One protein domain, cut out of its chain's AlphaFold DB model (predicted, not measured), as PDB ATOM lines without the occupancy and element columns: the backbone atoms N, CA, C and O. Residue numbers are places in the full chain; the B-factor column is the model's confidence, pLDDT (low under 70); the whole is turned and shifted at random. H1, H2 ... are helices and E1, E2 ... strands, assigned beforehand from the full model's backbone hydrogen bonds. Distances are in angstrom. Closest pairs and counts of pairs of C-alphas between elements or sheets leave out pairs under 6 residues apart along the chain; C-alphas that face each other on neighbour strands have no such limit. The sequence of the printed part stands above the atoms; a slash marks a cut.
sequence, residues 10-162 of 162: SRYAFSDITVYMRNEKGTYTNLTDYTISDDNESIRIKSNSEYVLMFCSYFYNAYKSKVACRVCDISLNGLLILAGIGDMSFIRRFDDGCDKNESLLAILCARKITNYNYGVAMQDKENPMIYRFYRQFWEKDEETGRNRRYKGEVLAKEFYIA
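AT A GLANCE: This is residues 10 to 162 of the 162 residues of an uncharacterized protein of Coprococcus sp. AF38-1 (UniProt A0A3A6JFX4). Two twisted antiparallel sheets meet at an edge, E4 of one beside the C-terminal end of E7 and the residues after it, and H1 and H3 sit side by side in the angle between them. The larger sheet, E2 E1 E3 E4, is curled like part of a barrel, with H3 over one face; H1 packs on the three-stranded sheet E5 E6 E7, and H2 with its following loop lies off both sheets, residues 96 to 101 sticking out. The printed part has 153 residues with three named helices and seven named strands, in the order E1 E2 E3 E4 H1 H2 H3 E5 E6 E7, and its class is mixed, helices and strands. It is compact, with a radius of gyration of the C-alphas of 17.3 A, and its outline is flat, spanning 53 by 47 by 25 A.

IN THESE COORDINATES: In the larger sheet, E1 is residues 15 to 22, 22.0 A long, beginning at C-alpha 15 at (-53.320, -22.518, -34.548). E2 is residues 28 to 30, E3 is residues 51 to 61, 32.0 A, and E4 is residues 64 to 74, 31.4 A. H1 is residues 76 to 83, H2 residues 88 to 95, and H3 residues 102 to 114, 18.6 A, with C-alpha 102 at (-37.048, -15.700, -15.176). In the second sheet, E5 is residues 119 to 123, E6 residues 130 to 140, 31.1 A, and E7 residues 147 to 158, 33.1 A, ending at C-alpha 158 at (-39.821, -30.276, -33.499).

HOW THE PARTS SIT: The sheet runs E2 E1 E3 E4, strongly twisted, with edge strands E2 and E4. E2 and E1 form a hairpin, with N 29 and O 21 at 2.8 A. E1 and E3 are antiparallel at 148 degrees, with N 18 and O 54 at 2.9 A. E3 and E4 form a hairpin, with N 55 and O 70 at 2.8 A. H3 is on this sheet at a height of 9.2 A, over E1, and runs along the strands at 5 degrees on the local plane; the closest C-alphas of H3 and E1 are those of Ala 110 and Val 19, 5.7 A apart. H1 only grazes this sheet with its residues 76 to 79. H1 and H3 touch, at a shallow tilt of 27 degrees, the same way, the closest C-alphas being those of Ala 83 and Cys 109, 5.2 A apart. H2 and H3 are near each other, with 5 pairs of C-alphas within 10 A; H2 is on neither sheet. H1 is on the second sheet at a height of 9.7 A, over E7 and slantwise to it at 36 degrees on the local plane; the closest C-alphas of the two are those of Ile 81 and Val 154, 6.7 A apart. E5, E6 and E7 form a meander, each strand the antiparallel neighbour of the one before, with N 120 and O 134 at 2.8 A and N 133 and O 155 at 2.8 A. The closest C-alphas of E4 and E7 are those of Cys 72 and Glu 158, 6.4 A apart, and residues 70 to 71 of E4 pair antiparallel with residues 160 to 161. In H1, H2 and H3 every O i to N i+4 pair is within hydrogen-bond range.

THE WHOLE: The two C-alphas farthest apart are those of Lys 25 and Glu 143, 56.6 A. The printed part has no cut and ends at the chain's last residue, 162. The link from E2 to E3, residues 31 to 50, is long; its residues 42 to 43 pair antiparallel with residues 28 to 29 of E2. The mean pLDDT of the printed part is 77.9, and 43 residues are under 70, among them residues 57 to 67 and 87 to 100.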
ATOM      1  N   SER A  10     -63.248 -24.576 -42.588       46.69
ATOM      2  CA  SER A  10     -61.905 -25.180 -42.640       46.69
ATOM      3  C   SER A  10     -60.811 -24.162 -42.988       46.69
ATOM      4  O   SER A  10     -59.650 -24.386 -42.659       46.69
ATOM      5  N   ARG A  11     -61.175 -23.010 -43.580       42.97
ATOM      6  CA  ARG A  11     -60.269 -21.860 -43.759       42.97
ATOM      7  C   ARG A  11     -59.934 -21.152 -42.442       42.97
ATOM      8  O   ARG A  11     -58.972 -20.397 -42.405       42.97
ATOM      9  N   TYR A  12     -60.704 -21.409 -41.384       43.84
ATOM     10  CA  TYR A  12     -60.496 -20.895 -40.029       43.84
ATOM     11  C   TYR A  12     -59.858 -21.955 -39.128       43.84
ATOM     12  O   TYR A  12     -60.063 -21.930 -37.920       43.84
ATOM     13  N   ALA A  13     -59.100 -22.906 -39.685       48.75
ATOM     14  CA  ALA A  13     -58.180 -23.691 -38.874       48.75
ATOM     15  C   ALA A  13     -57.135 -22.728 -38.292       48.75
ATOM     16  O   ALA A  13     -56.153 -22.388 -38.950       48.75
ATOM     17  N   PHE A  14     -57.394 -22.220 -37.089       51.41
ATOM     18  CA  PHE A  14     -56.453 -21.385 -36.363       51.41
ATOM     19  C   PHE A  14     -55.566 -22.281 -35.501       51.41
ATOM     20  O   PHE A  14     -56.013 -23.286 -34.938       51.41
ATOM     21  N   SER A  15     -54.278 -21.948 -35.479       58.22
ATOM     22  CA  SER A  15     -53.320 -22.518 -34.548       58.22
ATOM     23  C   SER A  15     -53.094 -21.497 -33.445       58.22
ATOM     24  O   SER A  15     -52.440 -20.480 -33.685       58.22
ATOM     25  N   ASP A  16     -53.618 -21.760 -32.255       71.44
ATOM     26  CA  ASP A  16     -53.239 -20.970 -31.087       71.44
ATOM     27  C   ASP A  16     -51.917 -21.494 -30.548       71.44
ATOM     28  O   ASP A  16     -51.709 -22.709 -30.452       71.44
ATOM     29  N   ILE A  17     -51.008 -20.564 -30.253       79.31
ATOM     30  CA  ILE A  17     -49.781 -20.852 -29.528       79.31
ATOM     31  C   ILE A  17     -49.977 -20.463 -28.072       79.31
ATOM     32  O   ILE A  17     -50.284 -19.315 -27.743       79.31
ATOM     33  N   THR A  18     -49.752 -21.425 -27.194       86.25
ATOM     34  CA  THR A  18     -49.823 -21.225 -25.754       86.25
ATOM     35  C   THR A  18     -48.463 -21.532 -25.157       86.25
ATOM     36  O   THR A  18     -47.843 -22.544 -25.493       86.25
ATOM     37  N   VAL A  19     -47.982 -20.655 -24.281       89.75
ATOM     38  CA  VAL A  19     -46.759 -20.895 -23.513       89.75
ATOM     39  C   VAL A  19     -47.156 -21.425 -22.148       89.75
ATOM     40  O   VAL A  19     -48.019 -20.844 -21.497       89.75
ATOM     41  N   TYR A  20     -46.512 -22.497 -21.700       91.62
ATOM     42  CA  TYR A  20     -46.705 -23.028 -20.359       91.62
ATOM     43  C   TYR A  20     -45.391 -23.074 -19.587       91.62
ATOM     44  O   TYR A  20     -44.327 -23.277 -20.174       91.62
ATOM     45  N   MET A  21     -45.496 -22.954 -18.265       92.94
ATOM     46  CA  MET A  21     -44.388 -23.092 -17.321       92.94
ATOM     47  C   MET A  21     -44.669 -24.219 -16.335       92.94
ATOM     48  O   MET A  21     -45.776 -24.324 -15.802       92.94
ATOM     49  N   ARG A  22     -43.669 -25.058 -16.089       92.94
ATOM     50  CA  ARG A  22     -43.741 -26.147 -15.122       92.94
ATOM     51  C   ARG A  22     -43.738 -25.579 -13.706       92.94
ATOM     52  O   ARG A  22     -42.864 -24.802 -13.346       92.94
ATOM     53  N   ASN A  23     -44.701 -25.986 -12.892       89.62
ATOM     54  CA  ASN A  23     -44.794 -25.588 -11.492       89.62
ATOM     55  C   ASN A  23     -44.202 -26.651 -10.552       89.62
ATOM     56  O   ASN A  23     -43.844 -27.760 -10.958       89.62
ATOM     57  N   GLU A  24     -44.148 -26.324  -9.262       87.81
ATOM     58  CA  GLU A  24     -43.611 -27.188  -8.202       87.81
ATOM     59  C   GLU A  24     -44.356 -28.526  -8.066       87.81
ATOM     60  O   GLU A  24     -43.776 -29.531  -7.660       87.81
ATOM     61  N   LYS A  25     -45.636 -28.569  -8.463       88.31
ATOM     62  CA  LYS A  25     -46.464 -29.786  -8.459       88.31
ATOM     63  C   LYS A  25     -46.190 -30.686  -9.674       88.31
ATOM     64  O   LYS A  25     -46.819 -31.734  -9.813       88.31
ATOM     65  N   GLY A  26     -45.282 -30.282 -10.566       89.62
ATOM     66  CA  GLY A  26     -44.948 -30.999 -11.796       89.62
ATOM     67  C   GLY A  26     -46.021 -30.908 -12.882       89.62
ATOM     68  O   GLY A  26     -45.995 -31.701 -13.823       89.62
ATOM     69  N   THR A  27     -46.969 -29.976 -12.757       92.06
ATOM     70  CA  THR A  27     -47.936 -29.632 -13.808       92.06
ATOM     71  C   THR A  27     -47.526 -28.331 -14.495       92.06
ATOM     72  O   THR A  27     -46.516 -27.730 -14.141       92.06
ATOM     73  N   TYR A  28     -48.264 -27.925 -15.521       91.62
ATOM     74  CA  TYR A  28     -47.922 -26.804 -16.384       91.62
ATOM     75  C   TYR A  28     -48.995 -25.730 -16.322       91.62
ATOM     76  O   TYR A  28     -50.140 -25.994 -16.674       91.62
ATOM     77  N   THR A  29     -48.611 -24.532 -15.897       90.56
ATOM     78  CA  THR A  29     -49.478 -23.356 -15.786       90.56
ATOM     79  C   THR A  29     -49.419 -22.544 -17.076       90.56
ATOM     80  O   THR A  29     -48.331 -22.304 -17.604       90.56
ATOM     81  N   ASN A  30     -50.579 -22.145 -17.601       88.38
ATOM     82  CA  ASN A  30     -50.678 -21.337 -18.819       88.38
ATOM     83  C   ASN A  30     -50.139 -19.915 -18.564       88.38
ATOM     84  O   ASN A  30     -50.659 -19.190 -17.719       88.38
ATOM     85  N   LEU A  31     -49.089 -19.520 -19.290       87.19
ATOM     86  CA  LEU A  31     -48.505 -18.177 -19.223       87.19
ATOM     87  C   LEU A  31     -49.158 -17.180 -20.192       87.19
ATOM     88  O   LEU A  31     -49.066 -15.970 -19.989       87.19
ATOM     89  N   THR A  32     -49.790 -17.671 -21.259       79.25
ATOM     90  CA  THR A  32     -50.479 -16.850 -22.263       79.25
ATOM     91  C   THR A  32     -51.708 -16.168 -21.669       79.25
ATOM     92  O   THR A  32     -51.855 -14.955 -21.810       79.25
ATOM     93  N   ASP A  33     -52.537 -16.934 -20.962       71.81
ATOM     94  CA  ASP A  33     -53.764 -16.454 -20.315       71.81
ATOM     95  C   ASP A  33     -53.543 -16.135 -18.834       71.81
ATOM     96  O   ASP A  33     -54.485 -16.084 -18.050       71.81
ATOM     97  N   TYR A  34     -52.281 -15.929 -18.444       64.31
ATOM     98  CA  TYR A  34     -51.905 -15.767 -17.050       64.31
ATOM     99  C   TYR A  34     -52.596 -14.558 -16.419       64.31
ATOM    100  O   TYR A  34     -52.313 -13.393 -16.759       64.31
ATOM    101  N   THR A  35     -53.458 -14.850 -15.452       61.12
ATOM    102  CA  THR A  35     -54.065 -13.882 -14.547       61.12
ATOM    103  C   THR A  35     -53.358 -13.934 -13.198       61.12
ATOM    104  O   THR A  35     -52.883 -14.979 -12.761       61.12
ATOM    105  N   ILE A  36     -53.281 -12.800 -12.498       58.03
ATOM    106  CA  ILE A  36     -52.813 -12.761 -11.101       58.03
ATOM    107  C   ILE A  36     -53.985 -13.219 -10.211       58.03
ATOM    108  O   ILE A  36     -54.548 -12.441  -9.448       58.03
ATOM    109  N   SER A  37     -54.438 -14.456 -10.409       56.88
ATOM    110  CA  SER A  37     -55.468 -15.133  -9.617       56.88
ATOM    111  C   SER A  37     -55.102 -16.610  -9.455       56.88
ATOM    112  O   SER A  37     -54.352 -17.168 -10.260       56.88
ATOM    113  N   ASP A  38     -55.635 -17.253  -8.417       54.97
ATOM    114  CA  ASP A  38     -55.380 -18.672  -8.118       54.97
ATOM    115  C   ASP A  38     -56.023 -19.637  -9.135       54.97
ATOM    116  O   ASP A  38     -55.743 -20.835  -9.126       54.97
ATOM    117  N   ASP A  39     -56.841 -19.113 -10.050       59.78
ATOM    118  CA  ASP A  39     -57.645 -19.879 -11.007       59.78
ATOM    119  C   ASP A  39     -56.904 -20.229 -12.307       59.78
ATOM    120  O   ASP A  39     -57.523 -20.675 -13.274       59.78
ATOM    121  N   ASN A  40     -55.584 -20.027 -12.372       66.44
ATOM    122  CA  ASN A  40     -54.831 -20.378 -13.574       66.44
ATOM    123  C   ASN A  40     -54.909 -21.892 -13.835       66.44
ATOM    124  O   ASN A  40     -54.403 -22.711 -13.057       66.44
ATOM    125  N   GLU A  41     -55.495 -22.262 -14.975       70.31
ATOM    126  CA  GLU A  41     -55.577 -23.654 -15.396       70.31
ATOM    127  C   GLU A  41     -54.179 -24.278 -15.482       70.31
ATOM    128  O   GLU A  41     -53.223 -23.706 -16.021       70.31
ATOM    129  N   SER A  42     -54.064 -25.480 -14.915       82.75
ATOM    130  CA  SER A  42     -52.837 -26.265 -14.935       82.75
ATOM    131  C   SER A  42     -53.082 -27.612 -15.596       82.75
ATOM    132  O   SER A  42     -54.010 -28.334 -15.232       82.75
ATOM    133  N   ILE A  43     -52.216 -27.985 -16.532       86.56
ATOM    134  CA  ILE A  43     -52.333 -29.227 -17.303       86.56
ATOM    135  C   ILE A  43     -51.157 -30.167 -17.042       86.56
ATOM    136  O   ILE A  43     -50.091 -29.764 -16.578       86.56
ATOM    137  N   ARG A  44     -51.339 -31.457 -17.328       89.50
ATOM    138  CA  ARG A  44     -50.242 -32.431 -17.318       89.50
ATOM    139  C   ARG A  44     -49.689 -32.569 -18.727       89.50
ATOM    140  O   ARG A  44     -50.433 -32.894 -19.643       89.50
ATOM    141  N   ILE A  45     -48.388 -32.361 -18.871       88.50
ATOM    142  CA  ILE A  45     -47.648 -32.552 -20.118       88.50
ATOM    143  C   ILE A  45     -46.495 -33.497 -19.807       88.50
ATOM    144  O   ILE A  45     -45.822 -33.345 -18.786       88.50
ATOM    145  N   LYS A  46     -46.254 -34.476 -20.680       89.94
ATOM    146  CA  LYS A  46     -45.143 -35.425 -20.545       89.94
ATOM    147  C   LYS A  46     -43.810 -34.774 -20.945       89.94
ATOM    148  O   LYS A  46     -43.216 -35.136 -21.952       89.94
ATOM    149  N   SER A  47     -43.363 -33.801 -20.156       89.38
ATOM    150  CA  SER A  47     -42.069 -33.131 -20.294       89.38
ATOM    151  C   SER A  47     -41.511 -32.727 -18.931       89.38
ATOM    152  O   SER A  47     -42.263 -32.440 -17.994       89.38
ATOM    153  N   ASN A  48     -40.184 -32.680 -18.845       91.56
ATOM    154  CA  ASN A  48     -39.445 -32.154 -17.699       91.56
ATOM    155  C   ASN A  48     -38.855 -30.760 -17.963       91.56
ATOM    156  O   ASN A  48     -38.143 -30.245 -17.107       91.56
ATOM    157  N   SER A  49     -39.124 -30.168 -19.131       93.62
ATOM    158  CA  SER A  49     -38.696 -28.807 -19.445       93.62
ATOM    159  C   SER A  49     -39.376 -27.804 -18.515       93.62
ATOM    160  O   SER A  49     -40.519 -27.984 -18.101       93.62
ATOM    161  N   GLU A  50     -38.677 -26.723 -18.193       94.31
ATOM    162  CA  GLU A  50     -39.250 -25.628 -17.411       94.31
ATOM    163  C   GLU A  50     -40.353 -24.909 -18.194       94.31
ATOM    164  O   GLU A  50     -41.397 -24.583 -17.635       94.31
ATOM    165  N   TYR A  51     -40.163 -24.748 -19.506       94.25
ATOM    166  CA  TYR A  51     -41.144 -24.142 -20.398       94.25
ATOM    167  C   TYR A  51     -41.454 -25.053 -21.577       94.25
ATOM    168  O   TYR A  51     -40.586 -25.762 -22.103       94.25
ATOM    169  N   VAL A  52     -42.697 -24.986 -22.040       94.06
ATOM    170  CA  VAL A  52     -43.139 -25.668 -23.256       94.06
ATOM    171  C   VAL A  52     -44.041 -24.761 -24.085       94.06
ATOM    172  O   VAL A  52     -44.772 -23.922 -23.554       94.06
ATOM    173  N   LEU A  53     -44.000 -24.943 -25.402       91.19
ATOM    174  CA  LEU A  53     -44.970 -24.364 -26.327       91.19
ATOM    175  C   LEU A  53     -45.992 -25.416 -26.706       91.19
ATOM    176  O   LEU A  53     -45.614 -26.522 -27.086       91.19
ATOM    177  N   MET A  54     -47.266 -25.048 -26.699       87.62
ATOM    178  CA  MET A  54     -48.342 -25.863 -27.241       87.62
ATOM    179  C   MET A  54     -48.943 -25.181 -28.467       87.62
ATOM    180  O   MET A  54     -49.324 -24.016 -28.399       87.62
ATOM    181  N   PHE A  55     -49.049 -25.918 -29.569       81.44
ATOM    182  CA  PHE A  55     -49.864 -25.556 -30.721       81.44
ATOM    183  C   PHE A  55     -51.176 -26.327 -30.694       81.44
ATOM    184  O   PHE A  55     -51.177 -27.551 -30.844       81.44
ATOM    185  N   CYS A  56     -52.285 -25.606 -30.582       75.69
ATOM    186  CA  CYS A  56     -53.630 -26.161 -30.671       75.69
ATOM    187  C   CYS A  56     -54.190 -25.892 -32.065       75.69
ATOM    188  O   CYS A  56     -54.518 -24.759 -32.397       75.69
ATOM    189  N   SER A  57     -54.282 -26.926 -32.903       69.44
ATOM    190  CA  SER A  57     -54.946 -26.833 -34.207       69.44
ATOM    191  C   SER A  57     -56.412 -27.229 -34.073       69.44
ATOM    192  O   SER A  57     -56.711 -28.390 -33.774       69.44
ATOM    193  N   TYR A  58     -57.319 -26.285 -34.319       66.50
ATOM    194  CA  TYR A  58     -58.758 -26.530 -34.292       66.50
ATOM    195  C   TYR A  58     -59.251 -26.936 -35.682       66.50
ATOM    196  O   TYR A  58     -59.297 -26.133 -36.611       66.50
ATOM    197  N   PHE A  59     -59.640 -28.198 -35.833       64.94
ATOM    198  CA  PHE A  59     -60.267 -28.698 -37.050       64.94
ATOM    199  C   PHE A  59     -61.778 -28.695 -36.868       64.94
ATOM    200  O   PHE A  59     -62.324 -29.497 -36.104       64.94
ATOM    201  N   TYR A  60     -62.455 -27.804 -37.590       55.44
ATOM    202  CA  TYR A  60     -63.907 -27.814 -37.689       55.44
ATOM    203  C   TYR A  60     -64.320 -28.632 -38.912       55.44
ATOM    204  O   TYR A  60     -64.037 -28.250 -40.048       55.44
ATOM    205  N   ASN A  61     -65.007 -29.755 -38.701       54.81
ATOM    206  CA  ASN A  61     -65.816 -30.371 -39.750       54.81
ATOM    207  C   ASN A  61     -67.303 -30.281 -39.370       54.81
ATOM    208  O   ASN A  61     -67.645 -30.002 -38.223       54.81
ATOM    209  N   ALA A  62     -68.203 -30.501 -40.334       49.31
ATOM    210  CA  ALA A  62     -69.646 -30.327 -40.143       49.31
ATOM    211  C   ALA A  62     -70.273 -31.190 -39.021       49.31
ATOM    212  O   ALA A  62     -71.417 -30.933 -38.648       49.31
ATOM    213  N   TYR A  63     -69.535 -32.168 -38.482       52.66
ATOM    214  CA  TYR A  63     -70.005 -33.186 -37.542       52.66
ATOM    215  C   TYR A  63     -69.130 -33.352 -36.282       52.66
ATOM    216  O   TYR A  63     -69.580 -33.985 -35.330       52.66
ATOM    217  N   LYS A  64     -67.892 -32.833 -36.260       53.47
ATOM    218  CA  LYS A  64     -66.924 -32.955 -35.155       53.47
ATOM    219  C   LYS A  64     -65.950 -31.775 -35.135       53.47
ATOM    220  O   LYS A  64     -65.343 -31.446 -36.155       53.47
ATOM    221  N   SER A  65     -65.741 -31.212 -33.948       59.34
ATOM    222  CA  SER A  65     -64.555 -30.428 -33.614       59.34
ATOM    223  C   SER A  65     -63.455 -31.387 -33.152       59.34
ATOM    224  O   SER A  65     -63.676 -32.237 -32.288       59.34
ATOM    225  N   LYS A  66     -62.265 -31.299 -33.750       62.84
ATOM    226  CA  LYS A  66     -61.073 -32.006 -33.266       62.84
ATOM    227  C   LYS A  66     -60.005 -30.973 -32.955       62.84
ATOM    228  O   LYS A  66     -59.634 -30.205 -33.835       62.84
ATOM    229  N   VAL A  67     -59.504 -30.983 -31.727       68.88
ATOM    230  CA  VAL A  67     -58.322 -30.209 -31.346       68.88
ATOM    231  C   VAL A  67     -57.129 -31.148 -31.420       68.88
ATOM    232  O   VAL A  67     -57.149 -32.226 -30.824       68.88
ATOM    233  N   ALA A  68     -56.121 -30.792 -32.210       74.06
ATOM    234  CA  ALA A  68     -54.830 -31.462 -32.162       74.06
ATOM    235  C   ALA A  68     -53.852 -30.559 -31.416       74.06
ATOM    236  O   ALA A  68     -53.455 -29.521 -31.948       74.06
ATOM    237  N   CYS A  69     -53.484 -30.965 -30.204       81.31
ATOM    238  CA  CYS A  69     -52.464 -30.295 -29.412       81.31
ATOM    239  C   CYS A  69     -51.109 -30.941 -29.697       81.31
ATOM    240  O   CYS A  69     -50.934 -32.150 -29.539       81.31
ATOM    241  N   ARG A  70     -50.155 -30.130 -30.137       86.62
ATOM    242  CA  ARG A  70     -48.755 -30.516 -30.291       86.62
ATOM    243  C   ARG A  70     -47.924 -29.705 -29.318       86.62
ATOM    244  O   ARG A  70     -48.199 -28.524 -29.152       86.62
ATOM    245  N   VAL A  71     -46.914 -30.307 -28.707       90.50
ATOM    246  CA  VAL A  71     -46.069 -29.642 -27.711       90.50
ATOM    247  C   VAL A  71     -44.600 -29.720 -28.101       90.50
ATOM    248  O   VAL A  71     -44.178 -30.707 -28.695       90.50
ATOM    249  N   CYS A  72     -43.818 -28.690 -27.784       92.94
ATOM    250  CA  CYS A  72     -42.362 -28.778 -27.790       92.94
ATOM    251  C   CYS A  72     -41.748 -28.140 -26.543       92.94
ATOM    252  O   CYS A  72     -42.262 -27.155 -26.008       92.94
ATOM    253  N   ASP A  73     -40.608 -28.681 -26.128       95.19
ATOM    254  CA  ASP A  73     -39.780 -28.103 -25.075       95.19
ATOM    255  C   ASP A  73     -39.107 -26.828 -25.574       95.19
ATOM    256  O   ASP A  73     -38.550 -26.799 -26.679       95.19
ATOM    257  N   ILE A  74     -39.102 -25.775 -24.761       93.00
ATOM    258  CA  ILE A  74     -38.452 -24.514 -25.104       93.00
ATOM    259  C   ILE A  74     -37.691 -23.947 -23.910       93.00
ATOM    260  O   ILE A  74     -38.119 -24.059 -22.769       93.00
ATOM    261  N   SER A  75     -36.540 -23.333 -24.176       93.12
ATOM    262  CA  SER A  75     -35.804 -22.573 -23.168       93.12
ATOM    263  C   SER A  75     -36.292 -21.126 -23.116       93.12
ATOM    264  O   SER A  75     -36.870 -20.620 -24.083       93.12
ATOM    265  N   LEU A  76     -35.965 -20.412 -22.039       90.00
ATOM    266  CA  LEU A  76     -36.215 -18.974 -21.937       90.00
ATOM    267  C   LEU A  76     -35.594 -18.188 -23.106       90.00
ATOM    268  O   LEU A  76     -36.240 -17.312 -23.674       90.00
ATOM    269  N   ASN A  77     -34.386 -18.556 -23.546       89.12
ATOM    270  CA  ASN A  77     -33.765 -17.952 -24.729       89.12
ATOM    271  C   ASN A  77     -34.597 -18.178 -26.007       89.12
ATOM    272  O   ASN A  77     -34.750 -17.273 -26.824       89.12
ATOM    273  N   GLY A  78     -35.192 -19.365 -26.167       89.75
ATOM    274  CA  GLY A  78     -36.128 -19.630 -27.261       89.75
ATOM    275  C   GLY A  78     -37.368 -18.733 -27.196       89.75
ATOM    276  O   GLY A  78     -37.783 -18.192 -28.222       89.75
ATOM    277  N   LEU A  79     -37.924 -18.514 -25.999       90.19
ATOM    278  CA  LEU A  79     -39.042 -17.587 -25.789       90.19
ATOM    279  C   LEU A  79     -38.661 -16.142 -26.132       90.19
ATOM    280  O   LEU A  79     -39.430 -15.460 -26.808       90.19
ATOM    281  N   LEU A  80     -37.465 -15.692 -25.745       88.31
ATOM    282  CA  LEU A  80     -36.947 -14.360 -26.074       88.31
ATOM    283  C   LEU A  80     -36.806 -14.155 -27.586       88.31
ATOM    284  O   LEU A  80     -37.241 -13.124 -28.107       88.31
ATOM    285  N   ILE A  81     -36.283 -15.150 -28.309       87.25
ATOM    286  CA  ILE A  81     -36.190 -15.132 -29.777       87.25
ATOM    287  C   ILE A  81     -37.588 -15.031 -30.404       87.25
ATOM    288  O   ILE A  81     -37.827 -14.172 -31.258       87.25
ATOM    289  N   LEU A  82     -38.546 -15.843 -29.945       85.81
ATOM    290  CA  LEU A  82     -39.928 -15.812 -30.442       85.81
ATOM    291  C   LEU A  82     -40.660 -14.508 -30.111       85.81
ATOM    292  O   LEU A  82     -41.452 -14.013 -30.917       85.81
ATOM    293  N   ALA A  83     -40.368 -13.912 -28.957       84.50
ATOM    294  CA  ALA A  83     -40.833 -12.590 -28.557       84.50
ATOM    295  C   ALA A  83     -40.065 -11.453 -29.271       84.50
ATOM    296  O   ALA A  83     -40.502 -10.292 -29.250       84.50
ATOM    297  N   GLY A  84     -38.964 -11.772 -29.967       81.44
ATOM    298  CA  GLY A  84     -37.990 -10.836 -30.538       81.44
ATOM    299  C   GLY A  84     -37.585  -9.781 -29.527       81.44
ATOM    300  O   GLY A  84     -37.763  -8.582 -29.743       81.44
ATOM    301  N   ILE A  85     -37.146 -10.266 -28.375       81.62
ATOM    302  CA  ILE A  85     -36.495  -9.505 -27.326       81.62
ATOM    303  C   ILE A  85     -35.023  -9.909 -27.412       81.62
ATOM    304  O   ILE A  85     -34.613 -10.909 -26.840       81.62
ATOM    305  N   GLY A  86     -34.255  -9.176 -28.218       70.50
ATOM    306  CA  GLY A  86     -32.800  -9.350 -28.346       70.50
ATOM    307  C   GLY A  86     -32.004  -8.217 -27.699       70.50
ATOM    308  O   GLY A  86     -30.777  -8.240 -27.702       70.50
ATOM    309  N   ASP A  87     -32.695  -7.202 -27.176       67.81
ATOM    310  CA  ASP A  87     -32.058  -6.036 -26.586       67.81
ATOM    311  C   ASP A  87     -31.550  -6.373 -25.180       67.81
ATOM    312  O   ASP A  87     -32.306  -6.411 -24.207       67.81
ATOM    313  N   MET A  88     -30.241  -6.599 -25.081       63.22
ATOM    314  CA  MET A  88     -29.553  -6.817 -23.811       63.22
ATOM    315  C   MET A  88     -29.749  -5.656 -22.828       63.22
ATOM    316  O   MET A  88     -29.636  -5.870 -21.629       63.22
ATOM    317  N   SER A  89     -30.053  -4.436 -23.291       61.84
ATOM    318  CA  SER A  89     -30.344  -3.303 -22.407       61.84
ATOM    319  C   SER A  89     -31.717  -3.422 -21.744       61.84
ATOM    320  O   SER A  89     -31.851  -3.062 -20.576       61.84
ATOM    321  N   PHE A  90     -32.713  -3.989 -22.435       68.25
ATOM    322  CA  PHE A  90     -34.004  -4.328 -21.835       68.25
ATOM    323  C   PHE A  90     -33.829  -5.405 -20.764       68.25
ATOM    324  O   PHE A  90     -34.321  -5.238 -19.654       68.25
ATOM    325  N   ILE A  91     -33.073  -6.461 -21.080       67.75
ATOM    326  CA  ILE A  91     -32.800  -7.565 -20.148       67.75
ATOM    327  C   ILE A  91     -32.014  -7.055 -18.931       67.75
ATOM    328  O   ILE A  91     -32.414  -7.307 -17.805       67.75
ATOM    329  N   ARG A  92     -30.972  -6.236 -19.130       64.38
ATOM    330  CA  ARG A  92     -30.197  -5.640 -18.024       64.38
ATOM    331  C   ARG A  92     -31.031  -4.718 -17.138       64.38
ATOM    332  O   ARG A  92     -30.948  -4.813 -15.926       64.38
ATOM    333  N   ARG A  93     -31.873  -3.856 -17.719       64.06
ATOM    334  CA  ARG A  93     -32.791  -3.002 -16.937       64.06
ATOM    335  C   ARG A  93     -33.833  -3.812 -16.170       64.06
ATOM    336  O   ARG A  93     -34.303  -3.356 -15.135       64.06
ATOM    337  N   PHE A  94     -34.217  -4.968 -16.703       65.44
ATOM    338  CA  PHE A  94     -35.100  -5.907 -16.026       65.44
ATOM    339  C   PHE A  94     -34.388  -6.568 -14.834       65.44
ATOM    340  O   PHE A  94     -34.955  -6.612 -13.745       65.44
ATOM    341  N   ASP A  95     -33.132  -6.985 -15.018       64.62
ATOM    342  CA  ASP A  95     -32.288  -7.588 -13.979       64.62
ATOM    343  C   ASP A  95     -31.897  -6.602 -12.861       64.62
ATOM    344  O   ASP A  95     -31.830  -6.989 -11.699       64.62
ATOM    345  N   ASP A  96     -31.669  -5.325 -13.185       61.75
ATOM    346  CA  ASP A  96     -31.237  -4.300 -12.220       61.75
ATOM    347  C   ASP A  96     -32.370  -3.822 -11.279       61.75
ATOM    348  O   ASP A  96     -32.107  -3.116 -10.305       61.75
ATOM    349  N   GLY A  97     -33.635  -4.167 -11.563       54.75
ATOM    350  CA  GLY A  97     -34.815  -3.669 -10.835       54.75
ATOM    351  C   GLY A  97     -35.748  -4.739 -10.264       54.75
ATOM    352  O   GLY A  97     -36.712  -4.403  -9.575       54.75
ATOM    353  N   CYS A  98     -35.496  -6.016 -10.543       53.44
ATOM    354  CA  CYS A  98     -36.237  -7.143  -9.992       53.44
ATOM    355  C   CYS A  98     -35.242  -8.227  -9.604       53.44
ATOM    356  O   CYS A  98     -34.474  -8.678 -10.450       53.44
ATOM    357  N   ASP A  99     -35.294  -8.686  -8.352       52.50
ATOM    358  CA  ASP A  99     -34.642  -9.937  -7.975       52.50
ATOM    359  C   ASP A  99     -35.094 -11.015  -8.968       52.50
ATOM    360  O   ASP A  99     -36.283 -11.322  -9.075       52.50
ATOM    361  N   LYS A 100     -34.132 -11.471  -9.777       58.84
ATOM    362  CA  LYS A 100     -34.273 -12.336 -10.955       58.84
ATOM    363  C   LYS A 100     -35.504 -13.229 -10.895       58.84
ATOM    364  O   LYS A 100     -35.513 -14.235 -10.190       58.84
ATOM    365  N   ASN A 101     -36.514 -12.909 -11.696       74.19
ATOM    366  CA  ASN A 101     -37.624 -13.824 -11.896       74.19
ATOM    367  C   ASN A 101     -37.742 -14.122 -13.387       74.19
ATOM    368  O   ASN A 101     -38.455 -13.446 -14.129       74.19
ATOM    369  N   GLU A 102     -36.989 -15.132 -13.824       78.75
ATOM    370  CA  GLU A 102     -37.048 -15.700 -15.176       78.75
ATOM    371  C   GLU A 102     -38.501 -15.988 -15.602       78.75
ATOM    372  O   GLU A 102     -38.878 -15.721 -16.744       78.75
ATOM    373  N   SER A 103     -39.360 -16.360 -14.645       81.38
ATOM    374  CA  SER A 103     -40.805 -16.533 -14.818       81.38
ATOM    375  C   SER A 103     -41.528 -15.262 -15.280       81.38
ATOM    376  O   SER A 103     -42.401 -15.326 -16.145       81.38
ATOM    377  N   LEU A 104     -41.173 -14.080 -14.756       82.69
ATOM    378  CA  LEU A 104     -41.766 -12.810 -15.198       82.69
ATOM    379  C   LEU A 104     -41.347 -12.482 -16.636       82.69
ATOM    380  O   LEU A 104     -42.173 -12.030 -17.435       82.69
ATOM    381  N   LEU A 105     -40.088 -12.753 -16.988       85.81
ATOM    382  CA  LEU A 105     -39.603 -12.585 -18.357       85.81
ATOM    383  C   LEU A 105     -40.314 -13.554 -19.315       85.81
ATOM    384  O   LEU A 105     -40.702 -13.156 -20.416       85.81
ATOM    385  N   ALA A 106     -40.565 -14.792 -18.883       87.88
ATOM    386  CA  ALA A 106     -41.342 -15.773 -19.632       87.88
ATOM    387  C   ALA A 106     -42.804 -15.333 -19.840       87.88
ATOM    388  O   ALA A 106     -43.309 -15.438 -20.958       87.88
ATOM    389  N   ILE A 107     -43.465 -14.767 -18.819       86.38
ATOM    390  CA  ILE A 107     -44.825 -14.201 -18.929       86.38
ATOM    391  C   ILE A 107     -44.861 -13.055 -19.950       86.38
ATOM    392  O   ILE A 107     -45.747 -13.002 -20.811       86.38
ATOM    393  N   LEU A 108     -43.882 -12.145 -19.905       84.69
ATOM    394  CA  LEU A 108     -43.761 -11.060 -20.884       84.69
ATOM    395  C   LEU A 108     -43.562 -11.600 -22.306       84.69
ATOM    396  O   LEU A 108     -44.186 -11.103 -23.249       84.69
ATOM    397  N   CYS A 109     -42.732 -12.635 -22.464       87.25
ATOM    398  CA  CYS A 109     -42.555 -13.309 -23.746       87.25
ATOM    399  C   CYS A 109     -43.873 -13.915 -24.242       87.25
ATOM    400  O   CYS A 109     -44.256 -13.652 -25.383       87.25
ATOM    401  N   ALA A 110     -44.593 -14.656 -23.394       86.62
ATOM    402  CA  ALA A 110     -45.860 -15.303 -23.735       86.62
ATOM    403  C   ALA A 110     -46.888 -14.301 -24.281       86.62
ATOM    404  O   ALA A 110     -47.397 -14.479 -25.390       86.62
ATOM    405  N   ARG A 111     -47.093 -13.176 -23.581       82.62
ATOM    406  CA  ARG A 111     -48.002 -12.099 -24.018       82.62
ATOM    407  C   ARG A 111     -47.588 -11.447 -25.340       82.62
ATOM    408  O   ARG A 111     -48.432 -10.970 -26.097       82.62
ATOM    409  N   LYS A 112     -46.289 -11.375 -25.637       82.12
ATOM    410  CA  LYS A 112     -45.792 -10.794 -26.895       82.12
ATOM    411  C   LYS A 112     -45.910 -11.770 -28.067       82.12
ATOM    412  O   LYS A 112     -46.123 -11.326 -29.194       82.12
ATOM    413  N   ILE A 113     -45.774 -13.069 -27.808       80.94
ATOM    414  CA  ILE A 113     -45.916 -14.133 -28.807       80.94
ATOM    415  C   ILE A 113     -47.375 -14.230 -29.282       80.94
ATOM    416  O   ILE A 113     -47.613 -14.291 -30.487       80.94
ATOM    417  N   THR A 114     -48.346 -14.168 -28.370       72.88
ATOM    418  CA  THR A 114     -49.778 -14.365 -28.680       72.88
ATOM    419  C   THR A 114     -50.430 -13.192 -29.388       72.88
ATOM    420  O   THR A 114     -51.387 -13.365 -30.133       72.88
ATOM    421  N   ASN A 115     -49.876 -11.991 -29.233       63.94
ATOM    422  CA  ASN A 115     -50.371 -10.814 -29.934       63.94
ATOM    423  C   ASN A 115     -50.108 -10.839 -31.452       63.94
ATOM    424  O   ASN A 115     -50.542  -9.909 -32.120       63.94
ATOM    425  N   TYR A 116     -49.395 -11.841 -32.002       60.78
ATOM    426  CA  TYR A 116     -49.142 -12.106 -33.439       60.78
ATOM    427  C   TYR A 116     -48.771 -10.909 -34.338       60.78
ATOM    428  O   TYR A 116     -48.681 -11.049 -35.556       60.78
ATOM    429  N   ASN A 117     -48.474  -9.738 -33.775       57.53
ATOM    430  CA  ASN A 117     -48.389  -8.494 -34.537       57.53
ATOM    431  C   ASN A 117     -47.236  -8.484 -35.555       57.53
ATOM    432  O   ASN A 117     -47.209  -7.638 -36.444       57.53
ATOM    433  N   TYR A 118     -46.283  -9.418 -35.441       60.91
ATOM    434  CA  TYR A 118     -45.027  -9.376 -36.189       60.91
ATOM    435  C   TYR A 118     -44.486 -10.751 -36.616       60.91
ATOM    436  O   TYR A 118     -43.296 -10.848 -36.905       60.91
ATOM    437  N   GLY A 119     -45.293 -11.820 -36.677       72.00
ATOM    438  CA  GLY A 119     -44.791 -13.142 -37.084       72.00
ATOM    439  C   GLY A 119     -45.847 -14.162 -37.510       72.00
ATOM    440  O   GLY A 119     -47.042 -13.926 -37.380       72.00
ATOM    441  N   VAL A 120     -45.390 -15.292 -38.055       78.62
ATOM    442  CA  VAL A 120     -46.211 -16.450 -38.439       78.62
ATOM    443  C   VAL A 120     -45.467 -17.743 -38.115       78.62
ATOM    444  O   VAL A 120     -44.252 -17.819 -38.292       78.62
ATOM    445  N   ALA A 121     -46.190 -18.760 -37.661       81.00
ATOM    446  CA  ALA A 121     -45.675 -20.118 -37.557       81.00
ATOM    447  C   ALA A 121     -46.181 -20.946 -38.742       81.00
ATOM    448  O   ALA A 121     -47.358 -20.882 -39.094       81.00
ATOM    449  N   MET A 122     -45.294 -21.712 -39.367       81.31
ATOM    450  CA  MET A 122     -45.615 -22.576 -40.498       81.31
ATOM    451  C   MET A 122     -45.141 -23.990 -40.207       81.31
ATOM    452  O   MET A 122     -44.017 -24.193 -39.754       81.31
ATOM    453  N   GLN A 123     -45.996 -24.968 -40.484       84.25
ATOM    454  CA  GLN A 123     -45.604 -26.369 -40.454       84.25
ATOM    455  C   GLN A 123     -44.644 -26.651 -41.617       84.25
ATOM    456  O   GLN A 123     -44.865 -26.184 -42.739       84.25
ATOM    457  N   ASP A 124     -43.577 -27.392 -41.341       85.62
ATOM    458  CA  ASP A 124     -42.634 -27.842 -42.354       85.62
ATOM    459  C   ASP A 124     -43.317 -28.822 -43.326       85.62
ATOM    460  O   ASP A 124     -44.202 -29.597 -42.950       85.62
ATOM    461  N   LYS A 125     -42.951 -28.738 -44.609       82.62
ATOM    462  CA  LYS A 125     -43.593 -29.515 -45.680       82.62
ATOM    463  C   LYS A 125     -43.151 -30.976 -45.695       82.62
ATOM    464  O   LYS A 125     -43.917 -31.822 -46.146       82.62
ATOM    465  N   GLU A 126     -41.928 -31.253 -45.258       89.62
ATOM    466  CA  GLU A 126     -41.327 -32.585 -45.280       89.62
ATOM    467  C   GLU A 126     -41.571 -33.308 -43.957       89.62
ATOM    468  O   GLU A 126     -41.879 -34.500 -43.953       89.62
ATOM    469  N   ASN A 127     -41.510 -32.579 -42.837       87.62
ATOM    470  CA  ASN A 127     -41.797 -33.127 -41.519       87.62
ATOM    471  C   ASN A 127     -42.944 -32.371 -40.815       87.62
ATOM    472  O   ASN A 127     -42.718 -31.302 -40.249       87.62
ATOM    473  N   PRO A 128     -44.157 -32.950 -40.720       82.81
ATOM    474  CA  PRO A 128     -45.299 -32.296 -40.079       82.81
ATOM    475  C   PRO A 128     -45.145 -32.115 -38.558       82.81
ATOM    476  O   PRO A 128     -45.994 -31.479 -37.927       82.81
ATOM    477  N   MET A 129     -44.102 -32.672 -37.944       87.00
ATOM    478  CA  MET A 129     -43.760 -32.401 -36.550       87.00
ATOM    479  C   MET A 129     -42.893 -31.153 -36.385       87.00
ATOM    480  O   MET A 129     -42.817 -30.620 -35.285       87.00
ATOM    481  N   ILE A 130     -42.279 -30.636 -37.448       88.81
ATOM    482  CA  ILE A 130     -41.464 -29.427 -37.372       88.81
ATOM    483  C   ILE A 130     -42.330 -28.206 -37.675       88.81
ATOM    484  O   ILE A 130     -43.052 -28.159 -38.669       88.81
ATOM    485  N   TYR A 131     -42.224 -27.191 -36.822       86.56
ATOM    486  CA  TYR A 131     -42.782 -25.868 -37.065       86.56
ATOM    487  C   TYR A 131     -41.662 -24.837 -37.122       86.56
ATOM    488  O   TYR A 131     -40.778 -24.796 -36.262       86.56
ATOM    489  N   ARG A 132     -41.729 -23.990 -38.146       88.38
ATOM    490  CA  ARG A 132     -40.812 -22.886 -38.414       88.38
ATOM    491  C   ARG A 132     -41.506 -21.573 -38.108       88.38
ATOM    492  O   ARG A 132     -42.625 -21.321 -38.556       88.38
ATOM    493  N   PHE A 133     -40.839 -20.737 -37.337       86.75
ATOM    494  CA  PHE A 133     -41.333 -19.449 -36.891       86.75
ATOM    495  C   PHE A 133     -40.650 -18.359 -37.694       86.75
ATOM    496  O   PHE A 133     -39.424 -18.270 -37.720       86.75
ATOM    497  N   TYR A 134     -41.451 -17.505 -38.313       85.25
ATOM    498  CA  TYR A 134     -40.982 -16.379 -39.102       85.25
ATOM    499  C   TYR A 134     -41.415 -15.088 -38.438       85.25
ATOM    500  O   TYR A 134     -42.577 -14.942 -38.054       85.25
ATOM    501  N   ARG A 135     -40.506 -14.123 -38.353       80.88
ATOM    502  CA  ARG A 135     -40.826 -12.764 -37.917       80.88
ATOM    503  C   ARG A 135     -40.635 -11.770 -39.037       80.88
ATOM    504  O   ARG A 135     -39.780 -11.937 -39.901       80.88
ATOM    505  N   GLN A 136     -41.467 -10.739 -39.014       78.62
ATOM    506  CA  GLN A 136     -41.318  -9.592 -39.880       78.62
ATOM    507  C   GLN A 136     -40.259  -8.661 -39.302       78.62
ATOM    508  O   GLN A 136     -40.374  -8.184 -38.173       78.62
ATOM    509  N   PHE A 137     -39.273  -8.366 -40.129       77.69
ATOM    510  CA  PHE A 137     -38.219  -7.409 -39.868       77.69
ATOM    511  C   PHE A 137     -38.321  -6.256 -40.862       77.69
ATOM    512  O   PHE A 137     -38.945  -6.363 -41.927       77.69
ATOM    513  N   TRP A 138     -37.719  -5.137 -40.480       78.62
ATOM    514  CA  TRP A 138     -37.532  -3.987 -41.343       78.62
ATOM    515  C   TRP A 138     -36.048  -3.857 -41.622       78.62
ATOM    516  O   TRP A 138     -35.271  -3.658 -40.694       78.62
ATOM    517  N   GLU A 139     -35.677  -3.968 -42.889       79.44
ATOM    518  CA  GLU A 139     -34.329  -3.654 -43.341       79.44
ATOM    519  C   GLU A 139     -34.356  -2.352 -44.113       79.44
ATOM    520  O   GLU A 139     -35.332  -2.051 -44.810       79.44
ATOM    521  N   LYS A 140     -33.278  -1.586 -44.007       82.38
ATOM    522  CA  LYS A 140     -33.070  -0.458 -44.896       82.38
ATOM    523  C   LYS A 140     -32.434  -0.999 -46.169       82.38
ATOM    524  O   LYS A 140     -31.343  -1.547 -46.125       82.38
ATOM    525  N   ASP A 141     -33.143  -0.866 -47.277       80.06
ATOM    526  CA  ASP A 141     -32.639  -1.225 -48.595       80.06
ATOM    527  C   ASP A 141     -31.493  -0.265 -48.958       80.06
ATOM    528  O   ASP A 141     -31.683   0.956 -48.963       80.06
ATOM    529  N   GLU A 142     -30.293  -0.805 -49.176       82.12
ATOM    530  CA  GLU A 142     -29.080  -0.005 -49.390       82.12
ATOM    531  C   GLU A 142     -29.098   0.753 -50.728       82.12
ATOM    532  O   GLU A 142     -28.549   1.852 -50.808       82.12
ATOM    533  N   GLU A 143     -29.778   0.228 -51.753       80.75
ATOM    534  CA  GLU A 143     -29.849   0.846 -53.085       80.75
ATOM    535  C   GLU A 143     -30.897   1.962 -53.156       80.75
ATOM    536  O   GLU A 143     -30.680   3.005 -53.771       80.75
ATOM    537  N   THR A 144     -32.055   1.758 -52.526       82.75
ATOM    538  CA  THR A 144     -33.189   2.693 -52.615       82.75
ATOM    539  C   THR A 144     -33.341   3.588 -51.386       82.75
ATOM    540  O   THR A 144     -34.135   4.533 -51.402       82.75
ATOM    541  N   GLY A 145     -32.627   3.286 -50.297       83.69
ATOM    542  CA  GLY A 145     -32.711   3.976 -49.009       83.69
ATOM    543  C   GLY A 145     -34.046   3.799 -48.276       83.69
ATOM    544  O   GLY A 145     -34.252   4.413 -47.224       83.69
ATOM    545  N   ARG A 146     -34.970   2.994 -48.818       83.31
ATOM    546  CA  ARG A 146     -36.318   2.775 -48.279       83.31
ATOM    547  C   ARG A 146     -36.330   1.595 -47.315       83.31
ATOM    548  O   ARG A 146     -35.605   0.623 -47.487       83.31
ATOM    549  N   ASN A 147     -37.212   1.644 -46.321       81.69
ATOM    550  CA  ASN A 147     -37.430   0.495 -45.447       81.69
ATOM    551  C   ASN A 147     -38.221  -0.583 -46.195       81.69
ATOM    552  O   ASN A 147     -39.366  -0.356 -46.599       81.69
ATOM    553  N   ARG A 148     -37.633  -1.769 -46.337       79.62
ATOM    554  CA  ARG A 148     -38.271  -2.952 -46.900       79.62
ATOM    555  C   ARG A 148     -38.663  -3.909 -45.781       79.62
ATOM    556  O   ARG A 148     -37.934  -4.115 -44.814       79.62
ATOM    557  N   ARG A 149     -39.848  -4.505 -45.916       77.88
ATOM    558  CA  ARG A 149     -40.301  -5.587 -45.036       77.88
ATOM    559  C   ARG A 149     -39.779  -6.911 -45.567       77.88
ATOM    560  O   ARG A 149     -40.020  -7.227 -46.731       77.88
ATOM    561  N   TYR A 150     -39.161  -7.704 -44.704       77.50
ATOM    562  CA  TYR A 150     -38.846  -9.101 -44.997       77.50
ATOM    563  C   TYR A 150     -39.299  -9.999 -43.847       77.50
ATOM    564  O   TYR A 150     -39.431  -9.553 -42.707       77.50
ATOM    565  N   LYS A 151     -39.607 -11.262 -44.157       80.00
ATOM    566  CA  LYS A 151     -39.926 -12.285 -43.157       80.00
ATOM    567  C   LYS A 151     -38.734 -13.228 -43.042       80.00
ATOM    568  O   LYS A 151     -38.459 -13.957 -43.989       80.00
ATOM    569  N   GLY A 152     -38.033 -13.182 -41.914       84.25
ATOM    570  CA  GLY A 152     -36.904 -14.064 -41.620       84.25
ATOM    571  C   GLY A 152     -37.329 -15.204 -40.701       84.25
ATOM    572  O   GLY A 152     -38.120 -14.978 -39.782       84.25
ATOM    573  N   GLU A 153     -36.825 -16.417 -40.947       89.50
ATOM    574  CA  GLU A 153     -36.948 -17.521 -39.986       89.50
ATOM    575  C   GLU A 153     -36.158 -17.157 -38.724       89.50
ATOM    576  O   GLU A 153     -35.008 -16.737 -38.814       89.50
ATOM    577  N   VAL A 154     -36.784 -17.285 -37.556       89.06
ATOM    578  CA  VAL A 154     -36.144 -17.001 -36.261       89.06
ATOM    579  C   VAL A 154     -35.911 -18.255 -35.439       89.06
ATOM    580  O   VAL A 154     -35.020 -18.279 -34.595       89.06
ATOM    581  N   LEU A 155     -36.724 -19.288 -35.651       89.44
ATOM    582  CA  LEU A 155     -36.647 -20.529 -34.898       89.44
ATOM    583  C   LEU A 155     -37.323 -21.656 -35.678       89.44
ATOM    584  O   LEU A 155     -38.357 -21.439 -36.307       89.44
ATOM    585  N   ALA A 156     -36.797 -22.870 -35.564       90.69
ATOM    586  CA  ALA A 156     -37.477 -24.096 -35.957       90.69
ATOM    587  C   ALA A 156     -37.480 -25.061 -34.768       90.69
ATOM    588  O   ALA A 156     -36.464 -25.207 -34.081       90.69
ATOM    589  N   LYS A 157     -38.623 -25.690 -34.488       91.88
ATOM    590  CA  LYS A 157     -38.768 -26.650 -33.385       91.88
ATOM    591  C   LYS A 157     -39.543 -27.870 -33.839       91.88
ATOM    592  O   LYS A 157     -40.544 -27.747 -34.542       91.88
ATOM    593  N   GLU A 158     -39.079 -29.028 -33.399       92.06
ATOM    594  CA  GLU A 158     -39.821 -30.276 -33.499       92.06
ATOM    595  C   GLU A 158     -40.809 -30.380 -32.334       92.06
ATOM    596  O   GLU A 158     -40.470 -30.102 -31.183       92.06
ATOM    597  N   PHE A 159     -42.037 -30.759 -32.659       90.75
ATOM    598  CA  PHE A 159     -43.140 -30.953 -31.740       90.75
ATOM    599  C   PHE A 159     -43.507 -32.433 -31.652       90.75
ATOM    600  O   PHE A 159     -43.382 -33.189 -32.609       90.75
ATOM    601  N   TYR A 160     -44.057 -32.833 -30.516       88.81
ATOM    602  CA  TYR A 160     -44.616 -34.156 -30.279       88.81
ATOM    603  C   TYR A 160     -46.088 -34.053 -29.864       88.81
ATOM    604  O   TYR A 160     -46.607 -32.975 -29.567       88.81
ATOM    605  N   ILE A 161     -46.794 -35.181 -29.888       83.19
ATOM    606  CA  ILE A 161     -48.186 -35.258 -29.432       83.19
ATOM    607  C   ILE A 161     -48.172 -35.340 -27.902       83.19
ATOM    608  O   ILE A 161     -47.480 -36.201 -27.354       83.19
ATOM    609  N   ALA A 162     -48.890 -34.422 -27.250       68.94
ATOM    610  CA  ALA A 162     -49.004 -34.354 -25.791       68.94
ATOM    611  C   ALA A 162     -49.837 -35.499 -25.206       68.94
ATOM    612  O   ALA A 162     -50.818 -35.910 -25.870       68.94
TER     613      ALA A 162